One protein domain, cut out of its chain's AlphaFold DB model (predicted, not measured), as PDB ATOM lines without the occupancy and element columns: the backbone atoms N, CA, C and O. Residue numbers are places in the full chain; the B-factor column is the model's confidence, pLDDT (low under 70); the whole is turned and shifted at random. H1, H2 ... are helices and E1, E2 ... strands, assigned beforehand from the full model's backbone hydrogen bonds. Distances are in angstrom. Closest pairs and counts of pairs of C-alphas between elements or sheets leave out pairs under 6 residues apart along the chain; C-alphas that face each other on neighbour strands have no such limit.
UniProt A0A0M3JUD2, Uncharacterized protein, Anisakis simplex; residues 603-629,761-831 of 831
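This is residues 603 to 629 and 761 to 831 of the 831 residues of an uncharacterized protein of Anisakis simplex (UniProt A0A0M3JUD2). Two twisted sheets stand partly face to face as a loose sandwich, with the chain passing from one to the other where E8 runs on into E9. The single helix, H1, covers the outer face of the smaller sheet, away from the larger one. The printed part has 98 residues, with nine named strands followed by one named helix. The larger sheet has the order E3, E2, E1, E7, E8 and is antiparallel; the smaller has the order E6, E5, E4, E9 and is mixed. The class is mostly strand, and the whole is compact, with a radius of gyration of the C-alphas of 12.8 A and spans of 38 by 32 by 22 A.

In the larger sheet, E1 is residues 606 to 610, beginning at C-alpha 606 (251.068, 266.917, 192.008). E2 is residues 614 to 618, E3 residues 625 to 629, E7 residues 799 to 806, 20.6 A long, and E8 residues 809 to 813. In the smaller sheet, E4 is residues 768 to 773, 16.9 A, E5 residues 778 to 783, 17.0 A, E6 residues 789 to 794, 14.6 A, and E9 residues 815 to 818. H1, residues 820 to 830, is 15.6 A long and ends at C-alpha 830 (246.537, 285.639, 205.194).

The larger sheet is strongly twisted, with E3 and E8 as edge strands. E1 and E7 are antiparallel, N 607 and O 803 being 2.7 A apart, within hydrogen-bond range. E1 and E2 form a hairpin, with N 608 and O 616 at 2.8 A, and E1, E2, E3 are a meander, each strand the antiparallel neighbour of the one before. E7 and E8 form another hairpin, with N 804 and O 811 at 2.8 A. E8 runs on into E9 at 34 degrees. E9 is parallel to E4, with N 816 and O 770 at 2.9 A. E4, E5, E6 are a second meander, with N 771 and O 780 at 2.9 A and N 779 and O 793 at 2.8 A. Between the sheets, the closest C-alphas of E4 and E7 are those of Ala 772 and Ile 799, 6.9 A apart; E3 and E6 are apart. H1 is on the smaller sheet, two layers, at a height over the sheet of 8.9 A. It is over E4 and runs along the strands, at 14 degrees to E4 on the local plane. The closest C-alphas of H1 and E4 are those of Lys 820 and Ser 773, 5.9 A apart. In H1 every O i to N i+4 pair is within hydrogen-bond range.

The two C-alphas farthest apart, those of Asp 808 and Arg 828, are 38.5 A apart. Residues 630 to 760 are not printed, and C-alphas 629 and 761 are 24.1 A apart across the cut. Of the links printed whole, none is long. Mean pLDDT of the printed part is 80.4; residues 603 to 604, 761 to 765, 774 to 775, 807 to 808 and 830 to 831 are under 70.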
ATOM      1  N   SER A 603     250.496 267.118 182.229       49.62
ATOM      2  CA  SER A 603     251.555 268.055 182.610       49.62
ATOM      3  C   SER A 603     251.036 268.978 183.713       49.62
ATOM      4  O   SER A 603     250.392 269.986 183.421       49.62
ATOM      5  N   GLY A 604     251.266 268.606 184.971       65.69
ATOM      6  CA  GLY A 604     250.883 269.427 186.121       65.69
ATOM      7  C   GLY A 604     250.336 268.677 187.330       65.69
ATOM      8  O   GLY A 604     250.118 269.319 188.347       65.69
ATOM      9  N   LEU A 605     250.123 267.356 187.284       79.56
ATOM     10  CA  LEU A 605     249.649 266.628 188.469       79.56
ATOM     11  C   LEU A 605     250.703 266.638 189.583       79.56
ATOM     12  O   LEU A 605     251.863 266.274 189.363       79.56
ATOM     13  N   VAL A 606     250.269 267.013 190.785       86.56
ATOM     14  CA  VAL A 606     251.068 266.917 192.008       86.56
ATOM     15  C   VAL A 606     250.650 265.659 192.757       86.56
ATOM     16  O   VAL A 606     249.474 265.328 192.838       86.56
ATOM     17  N   PHE A 607     251.614 264.928 193.290       88.00
ATOM     18  CA  PHE A 607     251.412 263.683 194.009       88.00
ATOM     19  C   PHE A 607     251.767 263.899 195.468       88.00
ATOM     20  O   PHE A 607     252.866 264.355 195.762       88.00
ATOM     21  N   VAL A 608     250.875 263.541 196.381       89.62
ATOM     22  CA  VAL A 608     251.116 263.621 197.826       89.62
ATOM     23  C   VAL A 608     251.191 262.207 198.382       89.62
ATOM     24  O   VAL A 608     250.229 261.442 198.267       89.62
ATOM     25  N   SER A 609     252.337 261.868 198.968       89.56
ATOM     26  CA  SER A 609     252.576 260.594 199.647       89.56
ATOM     27  C   SER A 609     252.431 260.769 201.154       89.56
ATOM     28  O   SER A 609     253.035 261.677 201.738       89.56
ATOM     29  N   THR A 610     251.650 259.900 201.792       89.25
ATOM     30  CA  THR A 610     251.458 259.881 203.248       89.25
ATOM     31  C   THR A 610     252.026 258.614 203.883       89.25
ATOM     32  O   THR A 610     252.126 257.562 203.248       89.25
ATOM     33  N   ILE A 611     252.415 258.705 205.159       87.00
ATOM     34  CA  ILE A 611     253.135 257.638 205.877       87.00
ATOM     35  C   ILE A 611     252.367 256.303 205.935       87.00
ATOM     36  O   ILE A 611     252.968 255.228 205.926       87.00
ATOM     37  N   ASP A 612     251.036 256.363 205.927       86.94
ATOM     38  CA  ASP A 612     250.111 255.224 205.917       86.94
ATOM     39  C   ASP A 612     249.968 254.538 204.544       86.94
ATOM     40  O   ASP A 612     249.176 253.602 204.408       86.94
ATOM     41  N   GLY A 613     250.743 254.969 203.543       85.88
ATOM     42  CA  GLY A 613     250.867 254.309 202.242       85.88
ATOM     43  C   GLY A 613     249.920 254.831 201.160       85.88
ATOM     44  O   GLY A 613     249.815 254.211 200.101       85.88
ATOM     45  N   TYR A 614     249.222 255.952 201.378       89.56
ATOM     46  CA  TYR A 614     248.436 256.576 200.309       89.56
ATOM     47  C   TYR A 614     249.321 257.443 199.414       89.56
ATOM     48  O   TYR A 614     250.087 258.273 199.896       89.56
ATOM     49  N   LEU A 615     249.143 257.296 198.102       89.44
ATOM     50  CA  LEU A 615     249.651 258.218 197.090       89.44
ATOM     51  C   LEU A 615     248.451 258.841 196.371       89.44
ATOM     52  O   LEU A 615     247.665 258.135 195.728       89.44
ATOM     53  N   ARG A 616     248.278 260.155 196.512       90.38
ATOM     54  CA  ARG A 616     247.144 260.903 195.945       90.38
ATOM     55  C   ARG A 616     247.617 261.817 194.834       90.38
ATOM     56  O   ARG A 616     248.551 262.578 195.058       90.38
ATOM     57  N   ALA A 617     246.962 261.769 193.679       88.69
ATOM     58  CA  ALA A 617     247.177 262.737 192.614       88.69
ATOM     59  C   ALA A 617     246.191 263.895 192.781       88.69
ATOM     60  O   ALA A 617     244.976 263.681 192.836       88.69
ATOM     61  N   ILE A 618     246.719 265.111 192.852       88.56
ATOM     62  CA  ILE A 618     245.966 266.340 193.065       88.56
ATOM     63  C   ILE A 618     246.212 267.330 191.934       88.56
ATOM     64  O   ILE A 618     247.295 267.395 191.342       88.56
ATOM     65  N   ASP A 619     245.185 268.122 191.650       82.69
ATOM     66  CA  ASP A 619     245.314 269.291 190.795       82.69
ATOM     67  C   ASP A 619     246.068 270.407 191.549       82.69
ATOM     68  O   ASP A 619     245.658 270.777 192.652       82.69
ATOM     69  N   PRO A 620     247.160 270.961 190.996       76.19
ATOM     70  CA  PRO A 620     248.008 271.923 191.701       76.19
ATOM     71  C   PRO A 620     247.313 273.264 191.950       76.19
ATOM     72  O   PRO A 620     247.692 273.973 192.877       76.19
ATOM     73  N   PHE A 621     246.311 273.619 191.140       77.06
ATOM     74  CA  PHE A 621     245.631 274.911 191.216       77.06
ATOM     75  C   PHE A 621     244.465 274.899 192.207       77.06
ATOM     76  O   PHE A 621     244.286 275.848 192.963       77.06
ATOM     77  N   SER A 622     243.666 273.834 192.206       76.75
ATOM     78  CA  SER A 622     242.469 273.708 193.047       76.75
ATOM     79  C   SER A 622     242.680 272.863 194.302       76.75
ATOM     80  O   SER A 622     241.848 272.896 195.207       76.75
ATOM     81  N   GLY A 623     243.753 272.067 194.352       80.62
ATOM     82  CA  GLY A 623     244.020 271.131 195.440       80.62
ATOM     83  C   GLY A 623     243.064 269.941 195.481       80.62
ATOM     84  O   GLY A 623     243.051 269.228 196.484       80.62
ATOM     85  N   VAL A 624     242.251 269.720 194.439       83.38
ATOM     86  CA  VAL A 624     241.241 268.649 194.362       83.38
ATOM     87  C   VAL A 624     241.884 267.312 193.973       83.38
ATOM     88  O   VAL A 624     242.743 267.260 193.095       83.38
ATOM     89  N   ASP A 625     241.452 266.222 194.621       84.06
ATOM     90  CA  ASP A 625     241.930 264.862 194.349       84.06
ATOM     91  C   ASP A 625     241.370 264.409 193.008       84.06
ATOM     92  O   ASP A 625     240.155 264.355 192.820       84.06
ATOM     93  N   GLN A 626     242.264 264.034 192.103       84.31
ATOM     94  CA  GLN A 626     241.899 263.366 190.860       84.31
ATOM     95  C   GLN A 626     241.680 261.876 191.117       84.31
ATOM     96  O   GLN A 626     240.698 261.290 190.666       84.31
ATOM     97  N   TRP A 627     242.582 261.263 191.886       86.69
ATOM     98  CA  TRP A 627     242.510 259.862 192.278       86.69
ATOM     99  C   TRP A 627     243.485 259.567 193.425       86.69
ATOM    100  O   TRP A 627     244.383 260.354 193.729       86.69
ATOM    101  N   GLN A 628     243.321 258.406 194.061       88.88
ATOM    102  CA  GLN A 628     244.227 257.925 195.103       88.88
ATOM    103  C   GLN A 628     244.490 256.429 194.963       88.88
ATOM    104  O   GLN A 628     243.585 255.663 194.624       88.88
ATOM    105  N   ILE A 629     245.712 256.019 195.290       87.31
ATOM    106  CA  ILE A 629     246.091 254.615 195.435       87.31
ATOM    107  C   ILE A 629     246.567 254.360 196.864       87.31
ATOM    108  O   ILE A 629     247.113 255.254 197.513       87.31
ATOM    109  N   PRO A 761     266.126 267.568 190.399       49.16
ATOM    110  CA  PRO A 761     265.329 268.502 191.196       49.16
ATOM    111  C   PRO A 761     264.163 269.052 190.360       49.16
ATOM    112  O   PRO A 761     264.273 269.149 189.137       49.16
ATOM    113  N   ALA A 762     263.045 269.390 191.008       54.25
ATOM    114  CA  ALA A 762     261.924 270.037 190.334       54.25
ATOM    115  C   ALA A 762     262.375 271.317 189.607       54.25
ATOM    116  O   ALA A 762     263.259 272.034 190.083       54.25
ATOM    117  N   ASP A 763     261.771 271.569 188.445       57.41
ATOM    118  CA  ASP A 763     262.005 272.756 187.626       57.41
ATOM    119  C   ASP A 763     261.906 274.041 188.472       57.41
ATOM    120  O   ASP A 763     260.956 274.230 189.233       57.41
ATOM    121  N   ILE A 764     262.881 274.942 188.314       54.75
ATOM    122  CA  ILE A 764     262.927 276.259 188.975       54.75
ATOM    123  C   ILE A 764     261.703 277.108 188.567       54.75
ATOM    124  O   ILE A 764     261.360 278.070 189.248       54.75
ATOM    125  N   SER A 765     261.022 276.738 187.475       59.69
ATOM    126  CA  SER A 765     259.797 277.385 187.001       59.69
ATOM    127  C   SER A 765     258.517 277.032 187.782       59.69
ATOM    128  O   SER A 765     257.478 277.632 187.500       59.69
ATOM    129  N   TYR A 766     258.549 276.101 188.751       76.00
ATOM    130  CA  TYR A 766     257.361 275.740 189.538       76.00
ATOM    131  C   TYR A 766     256.904 276.921 190.421       76.00
ATOM    132  O   TYR A 766     257.629 277.317 191.335       76.00
ATOM    133  N   PRO A 767     255.711 277.497 190.180       77.19
ATOM    134  CA  PRO A 767     255.334 278.784 190.761       77.19
ATOM    135  C   PRO A 767     254.763 278.680 192.180       77.19
ATOM    136  O   PRO A 767     254.415 279.708 192.754       77.19
ATOM    137  N   TYR A 768     254.629 277.477 192.747       83.19
ATOM    138  CA  TYR A 768     253.935 277.264 194.016       83.19
ATOM    139  C   TYR A 768     254.881 276.810 195.134       83.19
ATOM    140  O   TYR A 768     255.862 276.105 194.907       83.19
ATOM    141  N   GLN A 769     254.565 277.214 196.361       86.88
ATOM    142  CA  GLN A 769     255.239 276.790 197.584       86.88
ATOM    143  C   GLN A 769     254.281 275.974 198.447       86.88
ATOM    144  O   GLN A 769     253.097 276.296 198.546       86.88
ATOM    145  N   HIS A 770     254.799 274.931 199.092       88.12
ATOM    146  CA  HIS A 770     254.006 274.009 199.897       88.12
ATOM    147  C   HIS A 770     254.433 274.038 201.364       88.12
ATOM    148  O   HIS A 770     255.621 273.950 201.677       88.12
ATOM    149  N   PHE A 771     253.454 274.085 202.263       87.50
ATOM    150  CA  PHE A 771     253.654 273.999 203.707       87.50
ATOM    151  C   PHE A 771     252.840 272.838 204.266       87.50
ATOM    152  O   PHE A 771     251.629 272.794 204.062       87.50
ATOM    153  N   ALA A 772     253.485 271.912 204.971       88.19
ATOM    154  CA  ALA A 772     252.839 270.745 205.564       88.19
ATOM    155  C   ALA A 772     252.901 270.792 207.095       88.19
ATOM    156  O   ALA A 772     253.889 271.238 207.670       88.19
ATOM    157  N   SER A 773     251.871 270.285 207.765       83.19
ATOM    158  CA  SER A 773     251.862 270.084 209.213       83.19
ATOM    159  C   SER A 773     251.999 268.594 209.536       83.19
ATOM    160  O   SER A 773     251.289 267.741 208.995       83.19
ATOM    161  N   ALA A 774     252.973 268.273 210.392       69.06
ATOM    162  CA  ALA A 774     253.409 266.901 210.648       69.06
ATOM    163  C   ALA A 774     252.378 266.010 211.383       69.06
ATOM    164  O   ALA A 774     252.250 264.848 210.988       69.06
ATOM    165  N   PRO A 775     251.630 266.471 212.411       68.25
ATOM    166  CA  PRO A 775     250.750 265.581 213.181       68.25
ATOM    167  C   PRO A 775     249.418 265.252 212.496       68.25
ATOM    168  O   PRO A 775     248.847 264.195 212.742       68.25
ATOM    169  N   ASP A 776     248.886 266.168 211.688       73.62
ATOM    170  CA  ASP A 776     247.526 266.114 211.140       73.62
ATOM    171  C   ASP A 776     247.484 265.888 209.624       73.62
ATOM    172  O   ASP A 776     246.434 265.516 209.106       73.62
ATOM    173  N   GLY A 777     248.603 266.058 208.910       83.25
ATOM    174  CA  GLY A 777     248.645 265.876 207.458       83.25
ATOM    175  C   GLY A 777     247.999 267.022 206.685       83.25
ATOM    176  O   GLY A 777     247.492 266.814 205.580       83.25
ATOM    177  N   ARG A 778     247.962 268.226 207.268       88.38
ATOM    178  CA  ARG A 778     247.458 269.433 206.602       88.38
ATOM    179  C   ARG A 778     248.509 269.979 205.635       88.38
ATOM    180  O   ARG A 778     249.677 270.069 205.997       88.38
ATOM    181  N   LEU A 779     248.099 270.334 204.422       90.06
ATOM    182  CA  LEU A 779     248.922 270.913 203.365       90.06
ATOM    183  C   LEU A 779     248.306 272.232 202.900       90.06
ATOM    184  O   LEU A 779     247.117 272.291 202.579       90.06
ATOM    185  N   ILE A 780     249.136 273.262 202.824       89.38
ATOM    186  CA  ILE A 780     248.799 274.568 202.265       89.38
ATOM    187  C   ILE A 780     249.664 274.785 201.039       89.38
ATOM    188  O   ILE A 780     250.879 274.573 201.094       89.38
ATOM    189  N   THR A 781     249.045 275.247 199.960       88.56
ATOM    190  CA  THR A 781     249.764 275.672 198.762       88.56
ATOM    191  C   THR A 781     249.586 277.163 198.556       88.56
ATOM    192  O   THR A 781     248.469 277.684 198.580       88.56
ATOM    193  N   VAL A 782     250.709 277.841 198.360       86.81
ATOM    194  CA  VAL A 782     250.819 279.293 198.250       86.81
ATOM    195  C   VAL A 782     251.430 279.634 196.898       86.81
ATOM    196  O   VAL A 782     252.345 278.957 196.431       86.81
ATOM    197  N   ASP A 783     250.938 280.687 196.262       82.12
ATOM    198  CA  ASP A 783     251.571 281.249 195.076       82.12
ATOM    199  C   ASP A 783     252.904 281.908 195.462       82.12
ATOM    200  O   ASP A 783     252.948 282.838 196.265       82.12
ATOM    201  N   GLY A 784     254.010 281.422 194.898       78.44
ATOM    202  CA  GLY A 784     255.360 281.860 195.250       78.44
ATOM    203  C   GLY A 784     255.691 283.292 194.824       78.44
ATOM    204  O   GLY A 784     256.669 283.850 195.315       78.44
ATOM    205  N   SER A 785     254.898 283.898 193.933       78.31
ATOM    206  CA  SER A 785     255.096 285.277 193.472       78.31
ATOM    207  C   SER A 785     254.281 286.294 194.269       78.31
ATOM    208  O   SER A 785     254.745 287.409 194.507       78.31
ATOM    209  N   THR A 786     253.076 285.914 194.697       77.88
ATOM    210  CA  THR A 786     252.140 286.806 195.397       77.88
ATOM    211  C   THR A 786     252.054 286.538 196.896       77.88
ATOM    212  O   THR A 786     251.590 287.403 197.635       77.88
ATOM    213  N   GLY A 787     252.483 285.361 197.357       78.06
ATOM    214  CA  GLY A 787     252.309 284.914 198.738       78.06
ATOM    215  C   GLY A 787     250.858 284.571 199.096       78.06
ATOM    216  O   GLY A 787     250.561 284.348 200.268       78.06
ATOM    217  N   ALA A 788     249.944 284.533 198.121       80.12
ATOM    218  CA  ALA A 788     248.536 284.239 198.356       80.12
ATOM    219  C   ALA A 788     248.301 282.733 198.531       80.12
ATOM    220  O   ALA A 788     248.798 281.923 197.744       80.12
ATOM    221  N   ILE A 789     247.505 282.351 199.534       85.12
ATOM    222  CA  ILE A 789     247.067 280.962 199.702       85.12
ATOM    223  C   ILE A 789     246.115 280.605 198.556       85.12
ATOM    224  O   ILE A 789     245.075 281.239 198.384       85.12
ATOM    225  N   LEU A 790     246.465 279.574 197.785       84.44
ATOM    226  CA  LEU A 790     245.634 279.063 196.694       84.44
ATOM    227  C   LEU A 790     244.587 278.085 197.216       84.44
ATOM    228  O   LEU A 790     243.408 278.187 196.886       84.44
ATOM    229  N   TRP A 791     245.025 277.134 198.040       87.56
ATOM    230  CA  TRP A 791     244.155 276.145 198.655       87.56
ATOM    231  C   TRP A 791     244.789 275.544 199.903       87.56
ATOM    232  O   TRP A 791     246.006 275.564 200.110       87.56
ATOM    233  N   GLU A 792     243.921 274.964 200.720       88.81
ATOM    234  CA  GLU A 792     244.251 274.292 201.964       88.81
ATOM    235  C   GLU A 792     243.547 272.933 201.993       88.81
ATOM    236  O   GLU A 792     242.365 272.830 201.648       88.81
ATOM    237  N   ARG A 793     244.264 271.880 202.399       87.62
ATOM    238  CA  ARG A 793     243.703 270.532 202.468       87.62
ATOM    239  C   ARG A 793     244.271 269.708 203.610       87.62
ATOM    240  O   ARG A 793     245.456 269.773 203.899       87.62
ATOM    241  N   ASN A 794     243.435 268.867 204.210       89.12
ATOM    242  CA  ASN A 794     243.857 267.876 205.195       89.12
ATOM    243  C   ASN A 794     243.827 266.458 204.593       89.12
ATOM    244  O   ASN A 794     242.781 266.008 204.124       89.12
ATOM    245  N   PHE A 795     244.970 265.766 204.615       87.44
ATOM    246  CA  PHE A 795     245.130 264.394 204.118       87.44
ATOM    247  C   PHE A 795     244.980 263.310 205.199       87.44
ATOM    248  O   PHE A 795     244.993 262.120 204.870       87.44
ATOM    249  N   GLY A 796     244.807 263.701 206.464       84.94
ATOM    250  CA  GLY A 796     244.500 262.824 207.599       84.94
ATOM    251  C   GLY A 796     245.657 261.940 208.071       84.94
ATOM    252  O   GLY A 796     245.440 261.045 208.884       84.94
ATOM    253  N   SER A 797     246.859 262.150 207.536       87.56
ATOM    254  CA  SER A 797     248.059 261.356 207.798       87.56
ATOM    255  C   SER A 797     249.301 262.167 207.428       87.56
ATOM    256  O   SER A 797     249.251 262.976 206.498       87.56
ATOM    257  N   THR A 798     250.408 261.969 208.146       87.25
ATOM    258  CA  THR A 798     251.654 262.718 207.940       87.25
ATOM    259  C   THR A 798     252.122 262.612 206.492       87.25
ATOM    260  O   THR A 798     252.293 261.515 205.955       87.25
ATOM    261  N   ILE A 799     252.343 263.768 205.874       88.19
ATOM    262  CA  ILE A 799     252.885 263.881 204.521       88.19
ATOM    263  C   ILE A 799     254.383 263.607 204.597       88.19
ATOM    264  O   ILE A 799     255.085 264.228 205.392       88.19
ATOM    265  N   VAL A 800     254.857 262.666 203.785       86.62
ATOM    266  CA  VAL A 800     256.273 262.275 203.749       86.62
ATOM    267  C   VAL A 800     256.980 262.832 202.519       86.62
ATOM    268  O   VAL A 800     258.133 263.244 202.615       86.62
ATOM    269  N   ALA A 801     256.280 262.936 201.389       86.81
ATOM    270  CA  ALA A 801     256.836 263.461 200.149       86.81
ATOM    271  C   ALA A 801     255.754 264.071 199.250       86.81
ATOM    272  O   ALA A 801     254.593 263.648 199.275       86.81
ATOM    273  N   ILE A 802     256.162 265.041 198.432       88.06
ATOM    274  CA  ILE A 802     255.340 265.658 197.392       88.06
ATOM    275  C   ILE A 802     256.101 265.528 196.073       88.06
ATOM    276  O   ILE A 802     257.295 265.801 196.033       88.06
ATOM    277  N   TYR A 803     255.440 265.123 194.991       86.75
ATOM    278  CA  TYR A 803     256.080 264.970 193.686       86.75
ATOM    279  C   TYR A 803     255.334 265.728 192.591       86.75
ATOM    280  O   TYR A 803     254.111 265.789 192.599       86.75
ATOM    281  N   LEU A 804     256.059 266.266 191.617       84.69
ATOM    282  CA  LEU A 804     255.514 266.791 190.371       84.69
ATOM    283  C   LEU A 804     255.702 265.749 189.272       84.69
ATOM    284  O   LEU A 804     256.817 265.271 189.058       84.69
ATOM    285  N   LEU A 805     254.633 265.421 188.554       79.00
ATOM    286  CA  LEU A 805     254.736 264.581 187.368       79.00
ATOM    287  C   LEU A 805     255.125 265.418 186.148       79.00
ATOM    288  O   LEU A 805     254.373 266.293 185.709       79.00
ATOM    289  N   GLN A 806     256.287 265.104 185.586       71.94
ATOM    290  CA  GLN A 806     256.794 265.658 184.334       71.94
ATOM    291  C   GLN A 806     256.890 264.564 183.258       71.94
ATOM    292  O   GLN A 806     256.575 263.395 183.492       71.94
ATOM    293  N   THR A 807     257.268 264.948 182.037       64.88
ATOM    294  CA  THR A 807     257.356 264.027 180.888       64.88
ATOM    295  C   THR A 807     258.445 262.962 181.049       64.88
ATOM    296  O   THR A 807     258.392 261.928 180.383       64.88
ATOM    297  N   ASP A 808     259.415 263.202 181.924       63.41
ATOM    298  CA  ASP A 808     260.569 262.361 182.232       63.41
ATOM    299  C   ASP A 808     260.456 261.592 183.563       63.41
ATOM    300  O   ASP A 808     261.265 260.692 183.802       63.41
ATOM    301  N   GLY A 809     259.431 261.851 184.385       70.56
ATOM    302  CA  GLY A 809     259.141 261.067 185.589       70.56
ATOM    303  C   GLY A 809     258.544 261.872 186.745       70.56
ATOM    304  O   GLY A 809     257.959 262.936 186.557       70.56
ATOM    305  N   LEU A 810     258.668 261.329 187.961       77.94
ATOM    306  CA  LEU A 810     258.312 262.025 189.200       77.94
ATOM    307  C   LEU A 810     259.503 262.845 189.704       77.94
ATOM    308  O   LEU A 810     260.588 262.303 189.912       77.94
ATOM    309  N   HIS A 811     259.278 264.127 189.971       78.56
ATOM    310  CA  HIS A 811     260.271 265.040 190.540       78.56
ATOM    311  C   HIS A 811     259.869 265.398 191.961       78.56
ATOM    312  O   HIS A 811     258.732 265.789 192.190       78.56
ATOM    313  N   ASN A 812     260.785 265.288 192.920       82.94
ATOM    314  CA  ASN A 812     260.481 265.640 194.307       82.94
ATOM    315  C   ASN A 812     260.307 267.166 194.450       82.94
ATOM    316  O   ASN A 812     261.192 267.937 194.063       82.94
ATOM    317  N   LEU A 813     259.166 267.588 194.992       82.56
ATOM    318  CA  LEU A 813     258.844 268.975 195.312       82.56
ATOM    319  C   LEU A 813     259.204 269.264 196.768       82.56
ATOM    320  O   LEU A 813     258.875 268.511 197.684       82.56
ATOM    321  N   ARG A 814     259.857 270.405 196.991       78.81
ATOM    322  CA  ARG A 814     260.180 270.861 198.344       78.81
ATOM    323  C   ARG A 814     258.923 271.369 199.040       78.81
ATOM    324  O   ARG A 814     258.117 272.075 198.438       78.81
ATOM    325  N   TYR A 815     258.813 271.058 200.323       84.81
ATOM    326  CA  TYR A 815     257.799 271.612 201.207       84.81
ATOM    327  C   TYR A 815     258.409 271.911 202.574       84.81
ATOM    328  O   TYR A 815     259.377 271.272 202.989       84.81
ATOM    329  N   THR A 816     257.845 272.893 203.265       85.25
ATOM    330  CA  THR A 816     258.288 273.300 204.600       85.25
ATOM    331  C   THR A 816     257.361 272.698 205.644       85.25
ATOM    332  O   THR A 816     256.140 272.798 205.520       85.25
ATOM    333  N   VAL A 817     257.923 272.084 206.683       83.19
ATOM    334  CA  VAL A 817     257.133 271.559 207.802       83.19
ATOM    335  C   VAL A 817     256.907 272.670 208.825       83.19
ATOM    336  O   VAL A 817     257.866 273.275 209.298       83.19
ATOM    337  N   LEU A 818     255.649 272.935 209.171       82.81
ATOM    338  CA  LEU A 818     255.260 273.913 210.187       82.81
ATOM    339  C   LEU A 818     254.569 273.224 211.365       82.81
ATOM    340  O   LEU A 818     253.863 272.226 211.202       82.81
ATOM    341  N   GLY A 819     254.751 273.786 212.561       78.81
ATOM    342  CA  GLY A 819     253.937 273.421 213.716       78.81
ATOM    343  C   GLY A 819     252.475 273.793 213.475       78.81
ATOM    344  O   GLY A 819     252.186 274.795 212.819       78.81
ATOM    345  N   LYS A 820     251.548 273.003 214.026       78.94
ATOM    346  CA  LYS A 820     250.102 273.217 213.865       78.94
ATOM    347  C   LYS A 820     249.682 274.650 214.216       78.94
ATOM    348  O   LYS A 820     248.969 275.282 213.447       78.94
ATOM    349  N   GLU A 821     250.170 275.170 215.343       80.31
ATOM    350  CA  GLU A 821     249.871 276.528 215.817       80.31
ATOM    351  C   GLU A 821     250.392 277.598 214.846       80.31
ATOM    352  O   GLU A 821     249.662 278.511 214.472       80.31
ATOM    353  N   THR A 822     251.625 277.441 214.354       83.00
ATOM    354  CA  THR A 822     252.219 278.342 213.354       83.00
ATOM    355  C   THR A 822     251.440 278.326 212.041       83.00
ATOM    356  O   THR A 822     251.252 279.368 211.420       83.00
ATOM    357  N   MET A 823     250.966 277.153 211.618       81.62
ATOM    358  CA  MET A 823     250.160 277.012 210.410       81.62
ATOM    359  C   MET A 823     248.783 277.676 210.561       81.62
ATOM    360  O   MET A 823     248.310 278.318 209.627       81.62
ATOM    361  N   GLU A 824     248.151 277.559 211.730       82.69
ATOM    362  CA  GLU A 824     246.884 278.240 212.027       82.69
ATOM    363  C   GLU A 824     247.036 279.766 212.029       82.69
ATOM    364  O   GLU A 824     246.188 280.455 211.462       82.69
ATOM    365  N   GLU A 825     248.121 280.296 212.597       81.19
ATOM    366  CA  GLU A 825     248.418 281.734 212.547       81.19
ATOM    367  C   GLU A 825     248.723 282.218 211.126       81.19
ATOM    368  O   GLU A 825     248.232 283.269 210.717       81.19
ATOM    369  N   LEU A 826     249.452 281.434 210.326       79.56
ATOM    370  CA  LEU A 826     249.734 281.780 208.931       79.56
ATOM    371  C   LEU A 826     248.442 281.908 208.113       79.56
ATOM    372  O   LEU A 826     248.285 282.869 207.360       79.56
ATOM    373  N   ILE A 827     247.491 280.993 208.318       78.25
ATOM    374  CA  ILE A 827     246.166 281.078 207.693       78.25
ATOM    375  C   ILE A 827     245.430 282.334 208.172       78.25
ATOM    376  O   ILE A 827     244.931 283.083 207.336       78.25
ATOM    377  N   ARG A 828     245.406 282.605 209.485       77.25
ATOM    378  CA  ARG A 828     244.723 283.782 210.061       77.25
ATOM    379  C   ARG A 828     245.259 285.114 209.549       77.25
ATOM    380  O   ARG A 828     244.476 286.033 209.359       77.25
ATOM    381  N   VAL A 829     246.573 285.238 209.373       71.56
ATOM    382  CA  VAL A 829     247.204 286.479 208.891       71.56
ATOM    383  C   VAL A 829     246.958 286.688 207.393       71.56
ATOM    384  O   VAL A 829     246.938 287.822 206.923       71.56
ATOM    385  N   SER A 830     246.779 285.600 206.642       63.34
ATOM    386  CA  SER A 830     246.537 285.639 205.194       63.34
ATOM    387  C   SER A 830     245.064 285.806 204.790       63.34
ATOM    388  O   SER A 830     244.798 286.167 203.643       63.34
ATOM    389  N   SER A 831     244.126 285.521 205.706       53.56
ATOM    390  CA  SER A 831     242.673 285.695 205.550       53.56
ATOM    391  C   SER A 831     242.223 287.086 205.969       53.56
ATOM    392  O   SER A 831     241.383 287.677 205.253       53.56
TER     393      SER A 831